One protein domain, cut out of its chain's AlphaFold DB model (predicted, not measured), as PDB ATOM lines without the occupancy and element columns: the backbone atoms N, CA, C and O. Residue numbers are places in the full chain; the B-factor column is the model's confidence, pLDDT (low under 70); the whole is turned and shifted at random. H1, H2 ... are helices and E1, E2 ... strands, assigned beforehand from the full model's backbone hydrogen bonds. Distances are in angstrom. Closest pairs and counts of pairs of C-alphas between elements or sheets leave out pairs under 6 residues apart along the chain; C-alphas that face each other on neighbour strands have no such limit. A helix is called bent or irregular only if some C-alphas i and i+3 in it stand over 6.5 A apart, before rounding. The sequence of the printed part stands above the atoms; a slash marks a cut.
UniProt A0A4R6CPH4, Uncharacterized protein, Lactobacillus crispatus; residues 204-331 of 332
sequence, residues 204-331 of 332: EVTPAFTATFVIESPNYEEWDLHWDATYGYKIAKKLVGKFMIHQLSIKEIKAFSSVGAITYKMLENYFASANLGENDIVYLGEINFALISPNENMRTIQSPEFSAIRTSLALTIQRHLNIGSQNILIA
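This is residues 204 to 331 of the 332 residues of an uncharacterized protein of Lactobacillus crispatus (UniProt A0A4R6CPH4). A strongly curled sheet of six strands wraps round one long helix, H4, like part of a barrel. H2 and H3 form a helical corner at one end of the long axis, while the small H1 and the unnamed stretch of residues 290 to 302 lie toward the other end. The printed part has 128 residues, with four named helices and six named strands in the order E1 E2 E3 H1 E4 H2 H3 E5 H4 E6. The sheet runs E1 E2 E3 E4 E5 E6 and is mixed, as is the class, helices and strands. The whole is compact, with a radius of gyration of the C-alphas of 16.2 A, and elongated, spanning 47 by 29 by 28 A.

E1, residues 204 to 206, E2, residues 209 to 217, and E3, residues 220 to 227, form a meander, each strand the antiparallel neighbour of the one before; E1 and E2 are a hairpin, as are E2 and E3. N 209 and O 206 are 3.1 A apart, and N 212 and O 224 are 2.9 A apart, within hydrogen-bond range. E2 bends by 56 degrees at residue 214. H1, residues 233 to 236, only grazes the sheet. E4, residues 239 to 249, is antiparallel to E3, with N 223 and O 243 at 2.8 A. H2, residues 250 to 258, and H3, residues 262 to 274, touch, closest at the C-alphas of Ser 257 and Lys 265, 4.7 A, at a steep tilt of 46 degrees, opposite ways; H3 touches H2 with residues 263 to 268 alone. Both only graze the sheet. E5, residues 281 to 289, is antiparallel to E4, with N 286 and O 244 at 2.8 A. H4, residues 303 to 321, is on the sheet, and the sheet curls round it; H4 and the sheet are two layers, a helix on one face of a sheet. Its closest C-alphas to E1 are those of Ser 312 and Thr 206, 5.2 A. E6, residues 328 to 331, is parallel to E5, with N 331 and O 285 at 2.8 A; E5, H4 and E6 form a strand-helix-strand unit, parallel neighbour strands with a helix between, its crossover right-handed. H4 is apart from H1, H2 and H3. Every O i to N i+4 pair is within hydrogen-bond range in H2, with 7 of 9 in H3 and 13 of 15 in H4; H1 is too short for one.

E1 begins at C-alpha 204, (14.638, 9.577, -7.914). E2 is 23.4 A long, E3 23.0 A, E4 30.8 A and E5 26.2 A. H3 is 19.8 A long and irregular, with C-alphas 270 and 273 7.1 A apart. H4 runs 28.2 A from C-alpha 303, (15.296, -7.506, 4.977); it is neither bent nor irregular, but only just: C-alphas 304 and 307 are 6.0 A apart. E6 ends at C-alpha 331, (17.648, 5.519, 10.469).

The two C-alphas farthest apart are those of Gly 277 and Asn 295, 49.0 A. The printed part has no cut. The link from E5 to H4, 13 residues, is long. Confidence is low, under 70, at residues 290 to 300; the mean pLDDT of the printed part is 86.5.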
ATOM      1  N   GLU A 204      14.127  10.900  -8.272       87.94
ATOM      2  CA  GLU A 204      14.638   9.577  -7.914       87.94
ATOM      3  C   GLU A 204      15.382   9.663  -6.579       87.94
ATOM      4  O   GLU A 204      16.250  10.517  -6.399       87.94
ATOM      5  N   VAL A 205      15.032   8.780  -5.644       86.25
ATOM      6  CA  VAL A 205      15.692   8.664  -4.330       86.25
ATOM      7  C   VAL A 205      16.400   7.331  -4.170       86.25
ATOM      8  O   VAL A 205      17.455   7.261  -3.538       86.25
ATOM      9  N   THR A 206      15.849   6.280  -4.777       84.81
ATOM     10  CA  THR A 206      16.514   4.993  -4.967       84.81
ATOM     11  C   THR A 206      16.164   4.451  -6.353       84.81
ATOM     12  O   THR A 206      15.153   4.853  -6.930       84.81
ATOM     13  N   PRO A 207      16.894   3.453  -6.870       86.38
ATOM     14  CA  PRO A 207      16.537   2.814  -8.135       86.38
ATOM     15  C   PRO A 207      15.135   2.192  -8.196       86.38
ATOM     16  O   PRO A 207      14.671   1.871  -9.294       86.38
ATOM     17  N   ALA A 208      14.488   1.976  -7.047       86.38
ATOM     18  CA  ALA A 208      13.138   1.432  -6.938       86.38
ATOM     19  C   ALA A 208      12.102   2.439  -6.418       86.38
ATOM     20  O   ALA A 208      10.905   2.152  -6.498       86.38
ATOM     21  N   PHE A 209      12.534   3.598  -5.908       88.44
ATOM     22  CA  PHE A 209      11.660   4.596  -5.307       88.44
ATOM     23  C   PHE A 209      11.869   5.987  -5.892       88.44
ATOM     24  O   PHE A 209      12.991   6.474  -6.046       88.44
ATOM     25  N   THR A 210      10.750   6.660  -6.109       91.06
ATOM     26  CA  THR A 210      10.699   8.100  -6.335       91.06
ATOM     27  C   THR A 210      10.154   8.792  -5.096       91.06
ATOM     28  O   THR A 210       9.547   8.162  -4.229       91.06
ATOM     29  N   ALA A 211      10.404  10.087  -4.997       91.75
ATOM     30  CA  ALA A 211       9.930  10.926  -3.918       91.75
ATOM     31  C   ALA A 211       9.204  12.149  -4.469       91.75
ATOM     32  O   ALA A 211       9.613  12.724  -5.479       91.75
ATOM     33  N   THR A 212       8.157  12.567  -3.766       92.50
ATOM     34  CA  THR A 212       7.517  13.871  -3.949       92.50
ATOM     35  C   THR A 212       7.717  14.712  -2.707       92.50
ATOM     36  O   THR A 212       7.495  14.236  -1.595       92.50
ATOM     37  N   PHE A 213       8.104  15.970  -2.893       94.25
ATOM     38  CA  PHE A 213       8.197  16.928  -1.798       94.25
ATOM     39  C   PHE A 213       6.834  17.122  -1.114       94.25
ATOM     40  O   PHE A 213       5.817  17.255  -1.800       94.25
ATOM     41  N   VAL A 214       6.826  17.182   0.221       92.81
ATOM     42  CA  VAL A 214       5.611  17.386   1.028       92.81
ATOM     43  C   VAL A 214       5.661  18.723   1.759       92.81
ATOM     44  O   VAL A 214       4.810  19.585   1.536       92.81
ATOM     45  N   ILE A 215       6.640  18.895   2.648       93.06
ATOM     46  CA  ILE A 215       6.745  20.064   3.524       93.06
ATOM     47  C   ILE A 215       8.200  20.302   3.937       93.06
ATOM     48  O   ILE A 215       9.021  19.386   3.941       93.06
ATOM     49  N   GLU A 216       8.504  21.543   4.311       93.62
ATOM     50  CA  GLU A 216       9.791  21.930   4.879       93.62
ATOM     51  C   GLU A 216       9.641  22.884   6.069       93.62
ATOM     52  O   GLU A 216       8.620  23.548   6.264       93.62
ATOM     53  N   SER A 217      10.705  22.948   6.857       89.12
ATOM     54  CA  SER A 217      10.972  23.907   7.930       89.12
ATOM     55  C   SER A 217      12.490  24.183   7.910       89.12
ATOM     56  O   SER A 217      13.212  23.403   7.295       89.12
ATOM     57  N   PRO A 218      13.035  25.262   8.511       83.75
ATOM     58  CA  PRO A 218      14.420  25.694   8.256       83.75
ATOM     59  C   PRO A 218      15.527  24.630   8.377       83.75
ATOM     60  O   PRO A 218      16.563  24.773   7.742       83.75
ATOM     61  N   ASN A 219      15.305  23.569   9.156       89.88
ATOM     62  CA  ASN A 219      16.235  22.452   9.342       89.88
ATOM     63  C   ASN A 219      15.583  21.087   9.053       89.88
ATOM     64  O   ASN A 219      15.970  20.079   9.642       89.88
ATOM     65  N   TYR A 220      14.537  21.056   8.228       93.44
ATOM     66  CA  TYR A 220      13.720  19.867   8.025       93.44
ATOM     67  C   TYR A 220      13.106  19.806   6.629       93.44
ATOM     68  O   TYR A 220      12.566  20.799   6.144       93.44
ATOM     69  N   GLU A 221      13.109  18.619   6.030       94.81
ATOM     70  CA  GLU A 221      12.429  18.334   4.769       94.81
ATOM     71  C   GLU A 221      11.719  16.970   4.834       94.81
ATOM     72  O   GLU A 221      12.296  16.000   5.325       94.81
ATOM     73  N   GLU A 222      10.476  16.890   4.351       94.81
ATOM     74  CA  GLU A 222       9.690  15.647   4.280       94.81
ATOM     75  C   GLU A 222       9.326  15.291   2.839       94.81
ATOM     76  O   GLU A 222       8.845  16.132   2.067       94.81
ATOM     77  N   TRP A 223       9.480  14.009   2.511       94.44
ATOM     78  CA  TRP A 223       9.144  13.422   1.224       94.44
ATOM     79  C   TRP A 223       8.160  12.265   1.357       94.44
ATOM     80  O   TRP A 223       8.303  11.402   2.222       94.44
ATOM     81  N   ASP A 224       7.233  12.184   0.410       92.88
ATOM     82  CA  ASP A 224       6.400  11.008   0.189       92.88
ATOM     83  C   ASP A 224       7.104  10.066  -0.789       92.88
ATOM     84  O   ASP A 224       7.358  10.417  -1.944       92.88
ATOM     85  N   LEU A 225       7.419   8.858  -0.324       91.06
ATOM     86  CA  LEU A 225       8.080   7.820  -1.104       91.06
ATOM     87  C   LEU A 225       7.066   6.978  -1.867       91.06
ATOM     88  O   LEU A 225       6.113   6.446  -1.296       91.06
ATOM     89  N   HIS A 226       7.340   6.769  -3.143       88.69
ATOM     90  CA  HIS A 226       6.511   6.019  -4.068       88.69
ATOM     91  C   HIS A 226       7.351   4.996  -4.829       88.69
ATOM     92  O   HIS A 226       8.558   5.171  -4.989       88.69
ATOM     93  N   TRP A 227       6.730   3.932  -5.344       86.88
ATOM     94  CA  TRP A 227       7.423   3.050  -6.287       86.88
ATOM     95  C   TRP A 227       7.806   3.811  -7.557       86.88
ATOM     96  O   TRP A 227       7.072   4.669  -8.040       86.88
ATOM     97  N   ASP A 228       8.953   3.468  -8.123       87.00
ATOM     98  CA  ASP A 228       9.430   4.076  -9.354       87.00
ATOM     99  C   ASP A 228       8.515   3.775 -10.564       87.00
ATOM    100  O   ASP A 228       7.805   2.760 -10.620       87.00
ATOM    101  N   ALA A 229       8.529   4.656 -11.569       81.38
ATOM    102  CA  ALA A 229       7.661   4.537 -12.737       81.38
ATOM    103  C   ALA A 229       7.883   3.248 -13.542       81.38
ATOM    104  O   ALA A 229       6.959   2.757 -14.210       81.38
ATOM    105  N   THR A 230       9.070   2.651 -13.430       82.00
ATOM    106  CA  THR A 230       9.414   1.364 -14.040       82.00
ATOM    107  C   THR A 230       8.450   0.233 -13.630       82.00
ATOM    108  O   THR A 230       8.127  -0.630 -14.461       82.00
ATOM    109  N   TYR A 231       7.862   0.303 -12.427       78.69
ATOM    110  CA  TYR A 231       6.890  -0.657 -11.876       78.69
ATOM    111  C   TYR A 231       5.456  -0.482 -12.413       78.69
ATOM    112  O   TYR A 231       4.590  -1.333 -12.200       78.69
ATOM    113  N   GLY A 232       5.196   0.594 -13.161       75.50
ATOM    114  CA  GLY A 232       3.913   0.868 -13.806       75.50
ATOM    115  C   GLY A 232       2.943   1.708 -12.969       75.50
ATOM    116  O   GLY A 232       2.983   1.743 -11.742       75.50
ATOM    117  N   TYR A 233       2.014   2.371 -13.665       78.75
ATOM    118  CA  TYR A 233       1.181   3.459 -13.130       78.75
ATOM    119  C   TYR A 233       0.434   3.138 -11.825       78.75
ATOM    120  O   TYR A 233       0.413   3.950 -10.906       78.75
ATOM    121  N   LYS A 234      -0.198   1.959 -11.727       76.69
ATOM    122  CA  LYS A 234      -1.006   1.590 -10.547       76.69
ATOM    123  C   LYS A 234      -0.166   1.381  -9.285       76.69
ATOM    124  O   LYS A 234      -0.694   1.533  -8.190       76.69
ATOM    125  N   ILE A 235       1.089   0.971  -9.449       76.31
ATOM    126  CA  ILE A 235       2.014   0.667  -8.352       76.31
ATOM    127  C   ILE A 235       2.780   1.935  -7.972       76.31
ATOM    128  O   ILE A 235       2.822   2.287  -6.799       76.31
ATOM    129  N   ALA A 236       3.277   2.662  -8.973       77.25
ATOM    130  CA  ALA A 236       4.079   3.868  -8.801       77.25
ATOM    131  C   ALA A 236       3.353   5.044  -8.131       77.25
ATOM    132  O   ALA A 236       3.995   5.954  -7.644       77.25
ATOM    133  N   LYS A 237       2.017   5.051  -8.084       75.25
ATOM    134  CA  LYS A 237       1.250   6.097  -7.385       75.25
ATOM    135  C   LYS A 237       0.928   5.786  -5.929       75.25
ATOM    136  O   LYS A 237       0.246   6.577  -5.284       75.25
ATOM    137  N   LYS A 238       1.327   4.620  -5.421       79.50
ATOM    138  CA  LYS A 238       1.040   4.266  -4.033       79.50
ATOM    139  C   LYS A 238       2.158   4.753  -3.136       79.50
ATOM    140  O   LYS A 238       3.324   4.494  -3.425       79.50
ATOM    141  N   LEU A 239       1.767   5.416  -2.057       86.00
ATOM    142  CA  LEU A 239       2.667   5.788  -0.982       86.00
ATOM    143  C   LEU A 239       3.214   4.510  -0.335       86.00
ATOM    144  O   LEU A 239       2.448   3.668   0.129       86.00
ATOM    145  N   VAL A 240       4.534   4.366  -0.344       85.00
ATOM    146  CA  VAL A 240       5.274   3.242   0.251       85.00
ATOM    147  C   VAL A 240       5.885   3.654   1.585       85.00
ATOM    148  O   VAL A 240       6.111   2.826   2.462       85.00
ATOM    149  N   GLY A 241       6.135   4.946   1.771       88.62
ATOM    150  CA  GLY A 241       6.665   5.473   3.013       88.62
ATOM    151  C   GLY A 241       6.821   6.975   2.994       88.62
ATOM    152  O   GLY A 241       6.506   7.633   2.009       88.62
ATOM    153  N   LYS A 242       7.322   7.496   4.102       92.12
ATOM    154  CA  LYS A 242       7.756   8.875   4.251       92.12
ATOM    155  C   LYS A 242       9.235   8.885   4.574       92.12
ATOM    156  O   LYS A 242       9.698   8.043   5.341       92.12
ATOM    157  N   PHE A 243       9.956   9.826   3.991       93.62
ATOM    158  CA  PHE A 243      11.345  10.070   4.332       93.62
ATOM    159  C   PHE A 243      11.486  11.482   4.872       93.62
ATOM    160  O   PHE A 243      11.080  12.442   4.223       93.62
ATOM    161  N   MET A 244      12.022  11.584   6.077       94.31
ATOM    162  CA  MET A 244      12.211  12.837   6.792       94.31
ATOM    163  C   MET A 244      13.694  13.109   6.922       94.31
ATOM    164  O   MET A 244      14.470  12.188   7.145       94.31
ATOM    165  N   ILE A 245      14.094  14.363   6.769       95.25
ATOM    166  CA  ILE A 245      15.499  14.747   6.760       95.25
ATOM    167  C   ILE A 245      15.657  15.919   7.701       95.25
ATOM    168  O   ILE A 245      15.027  16.954   7.515       95.25
ATOM    169  N   HIS A 246      16.508  15.751   8.704       95.06
ATOM    170  CA  HIS A 246      16.791  16.744   9.726       95.06
ATOM    171  C   HIS A 246      18.218  17.255   9.570       95.06
ATOM    172  O   HIS A 246      19.159  16.465   9.521       95.06
ATOM    173  N   GLN A 247      18.377  18.573   9.547       95.38
ATOM    174  CA  GLN A 247      19.667  19.249   9.619       95.38
ATOM    175  C   GLN A 247      19.985  19.578  11.079       95.38
ATOM    176  O   GLN A 247      19.188  20.221  11.761       95.38
ATOM    177  N   LEU A 248      21.147  19.150  11.562       94.88
ATOM    178  CA  LEU A 248      21.577  19.344  12.946       94.88
ATOM    179  C   LEU A 248      23.027  19.823  12.975       94.88
ATOM    180  O   LEU A 248      23.841  19.390  12.162       94.88
ATOM    181  N   SER A 249      23.382  20.663  13.941       95.31
ATOM    182  CA  SER A 249      24.788  20.938  14.255       95.31
ATOM    183  C   SER A 249      25.332  19.963  15.303       95.31
ATOM    184  O   SER A 249      24.613  19.519  16.204       95.31
ATOM    185  N   ILE A 250      26.636  19.673  15.250       95.50
ATOM    186  CA  ILE A 250      27.310  18.877  16.292       95.50
ATOM    187  C   ILE A 250      27.159  19.527  17.676       95.50
ATOM    188  O   ILE A 250      26.989  18.830  18.678       95.50
ATOM    189  N   LYS A 251      27.165  20.862  17.746       95.94
ATOM    190  CA  LYS A 251      26.911  21.620  18.975       95.94
ATOM    191  C   LYS A 251      25.539  21.314  19.576       95.94
ATOM    192  O   LYS A 251      25.452  21.065  20.778       95.94
ATOM    193  N   GLU A 252      24.480  21.328  18.767       94.94
ATOM    194  CA  GLU A 252      23.130  20.975  19.225       94.94
ATOM    195  C   GLU A 252      23.084  19.527  19.712       94.94
ATOM    196  O   GLU A 252      22.537  19.263  20.783       94.94
ATOM    197  N   ILE A 253      23.726  18.604  18.986       95.25
ATOM    198  CA  ILE A 253      23.781  17.189  19.370       95.25
ATOM    199  C   ILE A 253      24.410  17.010  20.754       95.25
ATOM    200  O   ILE A 253      23.806  16.383  21.626       95.25
ATOM    201  N   LYS A 254      25.577  17.618  20.994       94.38
ATOM    202  CA  LYS A 254      26.255  17.569  22.298       94.38
ATOM    203  C   LYS A 254      25.422  18.214  23.407       94.38
ATOM    204  O   LYS A 254      25.311  17.660  24.500       94.38
ATOM    205  N   ALA A 255      24.803  19.365  23.131       95.44
ATOM    206  CA  ALA A 255      23.975  20.070  24.105       95.44
ATOM    207  C   ALA A 255      22.792  19.203  24.570       95.44
ATOM    208  O   ALA A 255      22.614  19.008  25.775       95.44
ATOM    209  N   PHE A 256      22.034  18.613  23.642       95.12
ATOM    210  CA  PHE A 256      20.902  17.747  23.986       95.12
ATOM    211  C   PHE A 256      21.331  16.399  24.583       95.12
ATOM    212  O   PHE A 256      20.672  15.889  25.495       95.12
ATOM    213  N   SER A 257      22.457  15.837  24.136       94.56
ATOM    214  CA  SER A 257      23.032  14.627  24.734       94.56
ATOM    215  C   SER A 257      23.388  14.836  26.215       94.56
ATOM    216  O   SER A 257      23.033  14.010  27.067       94.56
ATOM    217  N   SER A 258      23.988  15.990  26.549       93.56
ATOM    218  CA  SER A 258      24.430  16.332  27.911       93.56
ATOM    219  C   SER A 258      23.290  16.433  28.935       93.56
ATOM    220  O   SER A 258      23.483  16.103  30.104       93.56
ATOM    221  N   VAL A 259      22.081  16.805  28.494       95.00
ATOM    222  CA  VAL A 259      20.870  16.848  29.337       95.00
ATOM    223  C   VAL A 259      20.099  15.523  29.354       95.00
ATOM    224  O   VAL A 259      19.026  15.431  29.943       95.00
ATOM    225  N   GLY A 260      20.647  14.473  28.736       89.62
ATOM    226  CA  GLY A 260      20.123  13.116  28.835       89.62
ATOM    227  C   GLY A 260      19.207  12.669  27.696       89.62
ATOM    228  O   GLY A 260      18.660  11.570  27.798       89.62
ATOM    229  N   ALA A 261      19.052  13.446  26.618       92.50
ATOM    230  CA  ALA A 261      18.186  13.067  25.504       92.50
ATOM    231  C   ALA A 261      18.749  11.845  24.749       92.50
ATOM    232  O   ALA A 261      19.831  11.897  24.163       92.50
ATOM    233  N   ILE A 262      18.008  10.730  24.767       90.44
ATOM    234  CA  ILE A 262      18.487   9.416  24.301       90.44
ATOM    235  C   ILE A 262      18.846   9.429  22.809       90.44
ATOM    236  O   ILE A 262      19.922   8.961  22.444       90.44
ATOM    237  N   THR A 263      17.992  10.005  21.958       87.94
ATOM    238  CA  THR A 263      18.250  10.105  20.511       87.94
ATOM    239  C   THR A 263      19.559  10.841  20.231       87.94
ATOM    240  O   THR A 263      20.390  10.365  19.466       87.94
ATOM    241  N   TYR A 264      19.811  11.951  20.926       93.06
ATOM    242  CA  TYR A 264      21.028  12.740  20.738       93.06
ATOM    243  C   TYR A 264      22.286  12.057  21.282       93.06
ATOM    244  O   TYR A 264      23.348  12.225  20.695       93.06
ATOM    245  N   LYS A 265      22.178  11.213  22.318       92.75
ATOM    246  CA  LYS A 265      23.285  10.335  22.745       92.75
ATOM    247  C   LYS A 265      23.680   9.338  21.659       92.75
ATOM    248  O   LYS A 265      24.862   9.082  21.454       92.75
ATOM    249  N   MET A 266      22.699   8.766  20.958       91.56
ATOM    250  CA  MET A 266      22.964   7.869  19.829       91.56
ATOM    251  C   MET A 266      23.664   8.614  18.688       91.56
ATOM    252  O   MET A 266      24.655   8.113  18.162       91.56
ATOM    253  N   LEU A 267      23.187   9.816  18.346       93.06
ATOM    254  CA  LEU A 267      23.801  10.659  17.317       93.06
ATOM    255  C   LEU A 267      25.232  11.066  17.689       93.06
ATOM    256  O   LEU A 267      26.131  10.940  16.863       93.06
ATOM    257  N   GLU A 268      25.462  11.496  18.933       92.62
ATOM    258  CA  GLU A 268      26.798  11.849  19.422       92.62
ATOM    259  C   GLU A 268      27.764  10.666  19.288       92.62
ATOM    260  O   GLU A 268      28.851  10.821  18.738       92.62
ATOM    261  N   ASN A 269      27.343   9.469  19.709       91.38
ATOM    262  CA  ASN A 269      28.155   8.258  19.588       91.38
ATOM    263  C   ASN A 269      28.436   7.874  18.130       91.38
ATOM    264  O   ASN A 269      29.547   7.449  17.817       91.38
ATOM    265  N   TYR A 270      27.447   8.012  17.241       90.94
ATOM    266  CA  TYR A 270      27.606   7.699  15.822       90.94
ATOM    267  C   TYR A 270      28.646   8.614  15.161       90.94
ATOM    268  O   TYR A 270      29.579   8.137  14.514       90.94
ATOM    269  N   PHE A 271      28.532   9.927  15.386       91.56
ATOM    270  CA  PHE A 271      29.414  10.924  14.777       91.56
ATOM    271  C   PHE A 271      30.749  11.118  15.514       91.56
ATOM    272  O   PHE A 271      31.631  11.803  14.997       91.56
ATOM    273  N   ALA A 272      30.956  10.490  16.678       87.62
ATOM    274  CA  ALA A 272      32.176  10.638  17.479       87.62
ATOM    275  C   ALA A 272      33.465  10.297  16.708       87.62
ATOM    276  O   ALA A 272      34.511  10.894  16.954       87.62
ATOM    277  N   SER A 273      33.398   9.349  15.768       84.00
ATOM    278  CA  SER A 273      34.552   8.905  14.975       84.00
ATOM    279  C   SER A 273      34.841   9.772  13.743       84.00
ATOM    280  O   SER A 273      35.892   9.618  13.122       84.00
ATOM    281  N   ALA A 274      33.943  10.698  13.389       83.75
ATOM    282  CA  ALA A 274      34.008  11.462  12.146       83.75
ATOM    283  C   ALA A 274      34.894  12.726  12.221       83.75
ATOM    284  O   ALA A 274      35.007  13.438  11.226       83.75
ATOM    285  N   ASN A 275      35.541  13.004  13.364       84.81
ATOM    286  CA  ASN A 275      36.378  14.197  13.602       84.81
ATOM    287  C   ASN A 275      35.689  15.531  13.239       84.81
ATOM    288  O   ASN A 275      36.341  16.464  12.772       84.81
ATOM    289  N   LEU A 276      34.375  15.623  13.457       89.50
ATOM    290  CA  LEU A 276      33.577  16.809  13.148       89.50
ATOM    291  C   LEU A 276      33.711  17.877  14.251       89.50
ATOM    292  O   LEU A 276      33.662  17.578  15.448       89.50
ATOM    293  N   GLY A 277      33.875  19.132  13.841       89.50
ATOM    294  CA  GLY A 277      33.869  20.307  14.706       89.50
ATOM    295  C   GLY A 277      32.465  20.662  15.199       89.50
ATOM    296  O   GLY A 277      31.458  20.225  14.657       89.50
ATOM    297  N   GLU A 278      32.365  21.496  16.237       89.88
ATOM    298  CA  GLU A 278      31.065  21.817  16.856       89.88
ATOM    299  C   GLU A 278      30.098  22.569  15.933       89.88
ATOM    300  O   GLU A 278      28.884  22.423  16.066       89.88
ATOM    301  N   ASN A 279      30.629  23.347  14.992       92.62
ATOM    302  CA  ASN A 279      29.827  24.089  14.020       92.62
ATOM    303  C   ASN A 279      29.540  23.281  12.746       92.62
ATOM    304  O   ASN A 279      28.867  23.799  11.856       92.62
ATOM    305  N   ASP A 280      30.045  22.049  12.641       93.88
ATOM    306  CA  ASP A 280      29.774  21.208  11.482       93.88
ATOM    307  C   ASP A 280      28.313  20.760  11.488       93.88
ATOM    308  O   ASP A 280      27.718  20.481  12.537       93.88
ATOM    309  N   ILE A 281      27.746  20.698  10.286       94.94
ATOM    310  CA  ILE A 281      26.372  20.279  10.040       94.94
ATOM    311  C   ILE A 281      26.349  18.803   9.642       94.94
ATOM    312  O   ILE A 281      27.160  18.336   8.833       94.94
ATOM    313  N   VAL A 282      25.390  18.079  10.206       95.50
ATOM    314  CA  VAL A 282      25.078  16.688   9.891       95.50
ATOM    315  C   VAL A 282      23.599  16.539   9.555       95.50
ATOM    316  O   VAL A 282      22.772  17.380   9.913       95.50
ATOM    317  N   TYR A 283      23.282  15.450   8.864       95.38
ATOM    318  CA  TYR A 283      21.951  15.161   8.357       95.38
ATOM    319  C   TYR A 283      21.483  13.807   8.874       95.38
ATOM    320  O   TYR A 283      22.161  12.792   8.696       95.38
ATOM    321  N   LEU A 284      20.318  13.799   9.512       94.69
ATOM    322  CA  LEU A 284      19.623  12.590   9.933       94.69
ATOM    323  C   LEU A 284      18.441  12.361   8.995       94.69
ATOM    324  O   LEU A 284      17.492  13.139   9.000       94.69
ATOM    325  N   GLY A 285      18.514  11.308   8.188       94.00
ATOM    326  CA  GLY A 285      17.389  10.795   7.420       94.00
ATOM    327  C   GLY A 285      16.635   9.731   8.214       94.00
ATOM    328  O   GLY A 285      17.264   8.830   8.758       94.00
ATOM    329  N   GLU A 286      15.311   9.790   8.245       92.00
ATOM    330  CA  GLU A 286      14.439   8.800   8.881       92.00
ATOM    331  C   GLU A 286      13.445   8.265   7.850       92.00
ATOM    332  O   GLU A 286      12.694   9.040   7.248       92.00
ATOM    333  N   ILE A 287      13.430   6.947   7.626       89.62
ATOM    334  CA  ILE A 287      12.486   6.306   6.705       89.62
ATOM    335  C   ILE A 287      11.376   5.574   7.454       89.62
ATOM    336  O   ILE A 287      11.592   4.564   8.104       89.62
ATOM    337  N   ASN A 288      10.142   6.032   7.269       87.12
ATOM    338  CA  ASN A 288       8.954   5.394   7.817       87.12
ATOM    339  C   ASN A 288       8.162   4.728   6.696       87.12
ATOM    340  O   ASN A 288       7.444   5.399   5.953       87.12
ATOM    341  N   PHE A 289       8.254   3.405   6.565       81.25
ATOM    342  CA  PHE A 289       7.427   2.683   5.599       81.25
ATOM    343  C   PHE A 289       5.958   2.706   6.027       81.25
ATOM    344  O   PHE A 289       5.571   2.153   7.057       81.25
ATOM    345  N   ALA A 290       5.125   3.351   5.213       65.44
ATOM    346  CA  ALA A 290       3.685   3.341   5.372       65.44
ATOM    347  C   ALA A 290       3.178   1.988   4.861       65.44
ATOM    348  O   ALA A 290       3.556   1.544   3.780       65.44
ATOM    349  N   LEU A 291       2.363   1.316   5.677       57.12
ATOM    350  CA  LEU A 291       1.882  -0.057   5.494       57.12
ATOM    351  C   LEU A 291       1.560  -0.397   4.023       57.12
ATOM    352  O   LEU A 291       0.497  -0.035   3.515       57.12
ATOM    353  N   ILE A 292       2.433  -1.168   3.361       55.38
ATOM    354  CA  ILE A 292       2.049  -1.921   2.161       55.38
ATOM    355  C   ILE A 292       0.976  -2.900   2.633       55.38
ATOM    356  O   ILE A 292       1.263  -3.795   3.431       55.38
ATOM    357  N   SER A 293      -0.269  -2.715   2.192       49.50
ATOM    358  CA  SER A 293      -1.329  -3.658   2.536       49.50
ATOM    359  C   SER A 293      -0.918  -5.050   2.037       49.50
ATOM    360  O   SER A 293      -0.674  -5.205   0.838       49.50
ATOM    361  N   PRO A 294      -0.850  -6.075   2.910       50.84
ATOM    362  CA  PRO A 294      -0.381  -7.411   2.531       50.84
ATOM    363  C   PRO A 294      -1.273  -8.093   1.481       50.84
ATOM    364  O   PRO A 294      -0.877  -9.098   0.900       50.84
ATOM    365  N   ASN A 295      -2.469  -7.546   1.233       49.84
ATOM    366  CA  ASN A 295      -3.452  -8.061   0.278       49.84
ATOM    367  C   ASN A 295      -3.384  -7.391  -1.097       49.84
ATOM    368  O   ASN A 295      -4.082  -7.801  -2.026       49.84
ATOM    369  N   GLU A 296      -2.591  -6.335  -1.245       52.91
ATOM    370  CA  GLU A 296      -2.273  -5.831  -2.569       52.91
ATOM    371  C   GLU A 296      -1.150  -6.714  -3.112       52.91
ATOM    372  O   GLU A 296      -0.201  -6.987  -2.387       52.91
ATOM    373  N   ASN A 297      -1.242  -7.183  -4.362       51.16
ATOM    374  CA  ASN A 297      -0.186  -7.943  -5.057       51.16
ATOM    375  C   ASN A 297       1.076  -7.080  -5.295       51.16
ATOM    376  O   ASN A 297       1.549  -6.926  -6.422       51.16
ATOM    377  N   MET A 298       1.568  -6.429  -4.249       56.22
ATOM    378  CA  MET A 298       2.712  -5.551  -4.212       56.22
ATOM    379  C   MET A 298       3.899  -6.322  -3.675       56.22
ATOM    380  O   MET A 298       3.799  -7.149  -2.770       56.22
ATOM    381  N   ARG A 299       5.054  -6.025  -4.253       66.12
ATOM    382  CA  ARG A 299       6.323  -6.561  -3.801       66.12
ATOM    383  C   ARG A 299       6.609  -6.050  -2.387       66.12
ATOM    384  O   ARG A 299       6.702  -4.847  -2.172       66.12
ATOM    385  N   THR A 300       6.774  -6.961  -1.434       68.81
ATOM    386  CA  THR A 300       7.236  -6.629  -0.080       68.81
ATOM    387  C   THR A 300       8.727  -6.309  -0.090       68.81
ATOM    388  O   THR A 300       9.502  -7.044  -0.713       68.81
ATOM    389  N   ILE A 301       9.131  -5.277   0.651       77.00
ATOM    390  CA  ILE A 301      10.544  -4.939   0.860       77.00
ATOM    391  C   ILE A 301      11.179  -6.027   1.726       77.00
ATOM    392  O   ILE A 301      10.684  -6.348   2.808       77.00
ATOM    393  N   GLN A 302      12.250  -6.643   1.233       73.81
ATOM    394  CA  GLN A 302      12.908  -7.741   1.947       73.81
ATOM    395  C   GLN A 302      13.977  -7.208   2.905       73.81
ATOM    396  O   GLN A 302      14.599  -6.195   2.624       73.81
ATOM    397  N   SER A 303      14.265  -7.922   4.001       79.69
ATOM    398  CA  SER A 303      15.296  -7.506   4.977       79.69
ATOM    399  C   SER A 303      16.648  -7.091   4.341       79.69
ATOM    400  O   SER A 303      17.152  -6.026   4.697       79.69
ATOM    401  N   PRO A 304      17.205  -7.820   3.346       78.00
ATOM    402  CA  PRO A 304      18.443  -7.404   2.672       78.00
ATOM    403  C   PRO A 304      18.330  -6.098   1.866       78.00
ATOM    404  O   PRO A 304      19.326  -5.408   1.662       78.00
ATOM    405  N   GLU A 305      17.126  -5.743   1.413       82.56
ATOM    406  CA  GLU A 305      16.854  -4.551   0.604       82.56
ATOM    407  C   GLU A 305      16.901  -3.265   1.434       82.56
ATOM    408  O   GLU A 305      17.313  -2.234   0.912       82.56
ATOM    409  N   PHE A 306      16.575  -3.313   2.734       85.31
ATOM    410  CA  PHE A 306      16.640  -2.136   3.615       85.31
ATOM    411  C   PHE A 306      18.038  -1.519   3.645       85.31
ATOM    412  O   PHE A 306      18.182  -0.302   3.582       85.31
ATOM    413  N   SER A 307      19.093  -2.343   3.656       83.19
ATOM    414  CA  SER A 307      20.457  -1.815   3.600       83.19
ATOM    415  C   SER A 307      20.745  -1.099   2.282       83.19
ATOM    416  O   SER A 307      21.403  -0.065   2.298       83.19
ATOM    417  N   ALA A 308      20.243  -1.623   1.159       85.06
ATOM    418  CA  ALA A 308      20.387  -0.981  -0.145       85.06
ATOM    419  C   ALA A 308      19.632   0.352  -0.187       85.06
ATOM    420  O   ALA A 308      20.168   1.351  -0.656       85.06
ATOM    421  N   ILE A 309      18.416   0.380   0.369       88.69
ATOM    422  CA  ILE A 309      17.578   1.578   0.462       88.69
ATOM    423  C   ILE A 309      18.281   2.666   1.275       88.69
ATOM    424  O   ILE A 309      18.399   3.789   0.792       88.69
ATOM    425  N   ARG A 310      18.809   2.334   2.460       88.38
ATOM    426  CA  ARG A 310      19.557   3.287   3.296       88.38
ATOM    427  C   ARG A 310      20.768   3.854   2.565       88.38
ATOM    428  O   ARG A 310      20.955   5.067   2.554       88.38
ATOM    429  N   THR A 311      21.559   3.002   1.912       88.69
ATOM    430  CA  THR A 311      22.712   3.454   1.124       88.69
ATOM    431  C   THR A 311      22.283   4.385  -0.010       88.69
ATOM    432  O   THR A 311      22.862   5.457  -0.159       88.69
ATOM    433  N   SER A 312      21.246   4.035  -0.777       89.12
ATOM    434  CA  SER A 312      20.746   4.882  -1.866       89.12
ATOM    435  C   SER A 312      20.209   6.228  -1.370       89.12
ATOM    436  O   SER A 312      20.494   7.251  -1.986       89.12
ATOM    437  N   LEU A 313      19.497   6.263  -0.240       90.94
ATOM    438  CA  LEU A 313      19.023   7.512   0.368       90.94
ATOM    439  C   LEU A 313      20.187   8.396   0.823       90.94
ATOM    440  O   LEU A 313      20.196   9.591   0.528       90.94
ATOM    441  N   ALA A 314      21.194   7.809   1.475       91.75
ATOM    442  CA  ALA A 314      22.398   8.530   1.874       91.75
ATOM    443  C   ALA A 314      23.128   9.118   0.658       91.75
ATOM    444  O   ALA A 314      23.478  10.293   0.675       91.75
ATOM    445  N   LEU A 315      23.298   8.339  -0.417       90.50
ATOM    446  CA  LEU A 315      23.900   8.808  -1.671       90.50
ATOM    447  C   LEU A 315      23.084   9.934  -2.315       90.50
ATOM    448  O   LEU A 315      23.652  10.885  -2.848       90.50
ATOM    449  N   THR A 316      21.757   9.862  -2.254       90.94
ATOM    450  CA  THR A 316      20.886  10.931  -2.751       90.94
ATOM    451  C   THR A 316      21.096  12.223  -1.962       90.94
ATOM    452  O   THR A 316      21.391  13.250  -2.572       90.94
ATOM    453  N   ILE A 317      21.071  12.179  -0.626       92.62
ATOM    454  CA  ILE A 317      21.391  13.345   0.221       92.62
ATOM    455  C   ILE A 317      22.800  13.871  -0.093       92.62
ATOM    456  O   ILE A 317      22.992  15.072  -0.287       92.62
ATOM    457  N   GLN A 318      23.775  12.968  -0.213       92.75
ATOM    458  CA  GLN A 318      25.165  13.297  -0.513       92.75
ATOM    459  C   GLN A 318      25.298  14.081  -1.823       92.75
ATOM    460  O   GLN A 318      26.002  15.088  -1.867       92.75
ATOM    461  N   ARG A 319      24.606  13.642  -2.881       90.44
ATOM    462  CA  ARG A 319      24.614  14.295  -4.198       90.44
ATOM    463  C   ARG A 319      23.937  15.661  -4.173       90.44
ATOM    464  O   ARG A 319      24.447  16.591  -4.788       90.44
ATOM    465  N   HIS A 320      22.816  15.783  -3.467       90.69
ATOM    466  CA  HIS A 320      22.076  17.042  -3.374       90.69
ATOM    467  C   HIS A 320      22.832  18.119  -2.584       90.69
ATOM    468  O   HIS A 320      22.781  19.290  -2.956       90.69
ATOM    469  N   LEU A 321      23.563  17.729  -1.535       91.06
ATOM    470  CA  LEU A 321      24.277  18.660  -0.653       91.06
ATOM    471  C   LEU A 321      25.772  18.795  -0.944       91.06
ATOM    472  O   LEU A 321      26.408  19.705  -0.420       91.06
ATOM    473  N   ASN A 322      26.343  17.895  -1.748       91.00
ATOM    474  CA  ASN A 322      27.782  17.800  -1.996       91.00
ATOM    475  C   ASN A 322      28.610  17.683  -0.696       91.00
ATOM    476  O   ASN A 322      29.568  18.425  -0.473       91.00
ATOM    477  N   ILE A 323      28.219  16.750   0.176       91.31
ATOM    478  CA  ILE A 323      28.867  16.488   1.476       91.31
ATOM    479  C   ILE A 323      29.509  15.096   1.527       91.31
ATOM    480  O   ILE A 323      29.359  14.290   0.611       91.31
ATOM    481  N   GLY A 324      30.257  14.805   2.593       88.88
ATOM    482  CA  GLY A 324      30.791  13.466   2.845       88.88
ATOM    483  C   GLY A 324      29.757  12.538   3.486       88.88
ATOM    484  O   GLY A 324      28.868  12.992   4.206       88.88
ATOM    485  N   SER A 325      29.886  11.228   3.267       88.38
ATOM    486  CA  SER A 325      28.998  10.228   3.880       88.38
ATOM    487  C   SER A 325      29.093  10.209   5.409       88.38
ATOM    488  O   SER A 325      28.119   9.877   6.073       88.38
ATOM    489  N   GLN A 326      30.224  10.639   5.979       89.31
ATOM    490  CA  GLN A 326      30.405  10.774   7.425       89.31
ATOM    491  C   GLN A 326      29.500  11.837   8.072       89.31
ATOM    492  O   GLN A 326      29.384  11.865   9.293       89.31
ATOM    493  N   ASN A 327      28.868  12.709   7.277       92.62
ATOM    494  CA  ASN A 327      27.927  13.728   7.745       92.62
ATOM    495  C   ASN A 327      26.465  13.251   7.696       92.62
ATOM    496  O   ASN A 327      25.572  14.040   7.999       92.62
ATOM    497  N   ILE A 328      26.201  12.009   7.281       94.00
ATOM    498  CA  ILE A 328      24.849  11.504   7.029       94.00
ATOM    499  C   ILE A 328      24.615  10.237   7.850       94.00
ATOM    500  O   ILE A 328      25.419   9.310   7.823       94.00
ATOM    501  N   LEU A 329      23.471  10.172   8.525       93.31
ATOM    502  CA  LEU A 329      22.936   8.950   9.119       93.31
ATOM    503  C   LEU A 329      21.535   8.697   8.560       93.31
ATOM    504  O   LEU A 329      20.713   9.606   8.560       93.31
ATOM    505  N   ILE A 330      21.255   7.468   8.121       91.81
ATOM    506  CA  ILE A 330      19.903   7.024   7.753       91.81
ATOM    507  C   ILE A 330      19.414   6.012   8.791       91.81
ATOM    508  O   ILE A 330      20.040   4.961   8.960       91.81
ATOM    509  N   ALA A 331      18.319   6.339   9.469       86.69
ATOM    510  CA  ALA A 331      17.648   5.519  10.469       86.69
ATOM    511  C   ALA A 331      16.305   4.978   9.944       86.69
ATOM    512  O   ALA A 331      15.676   5.602   9.084       86.69
TER     513      ALA A 331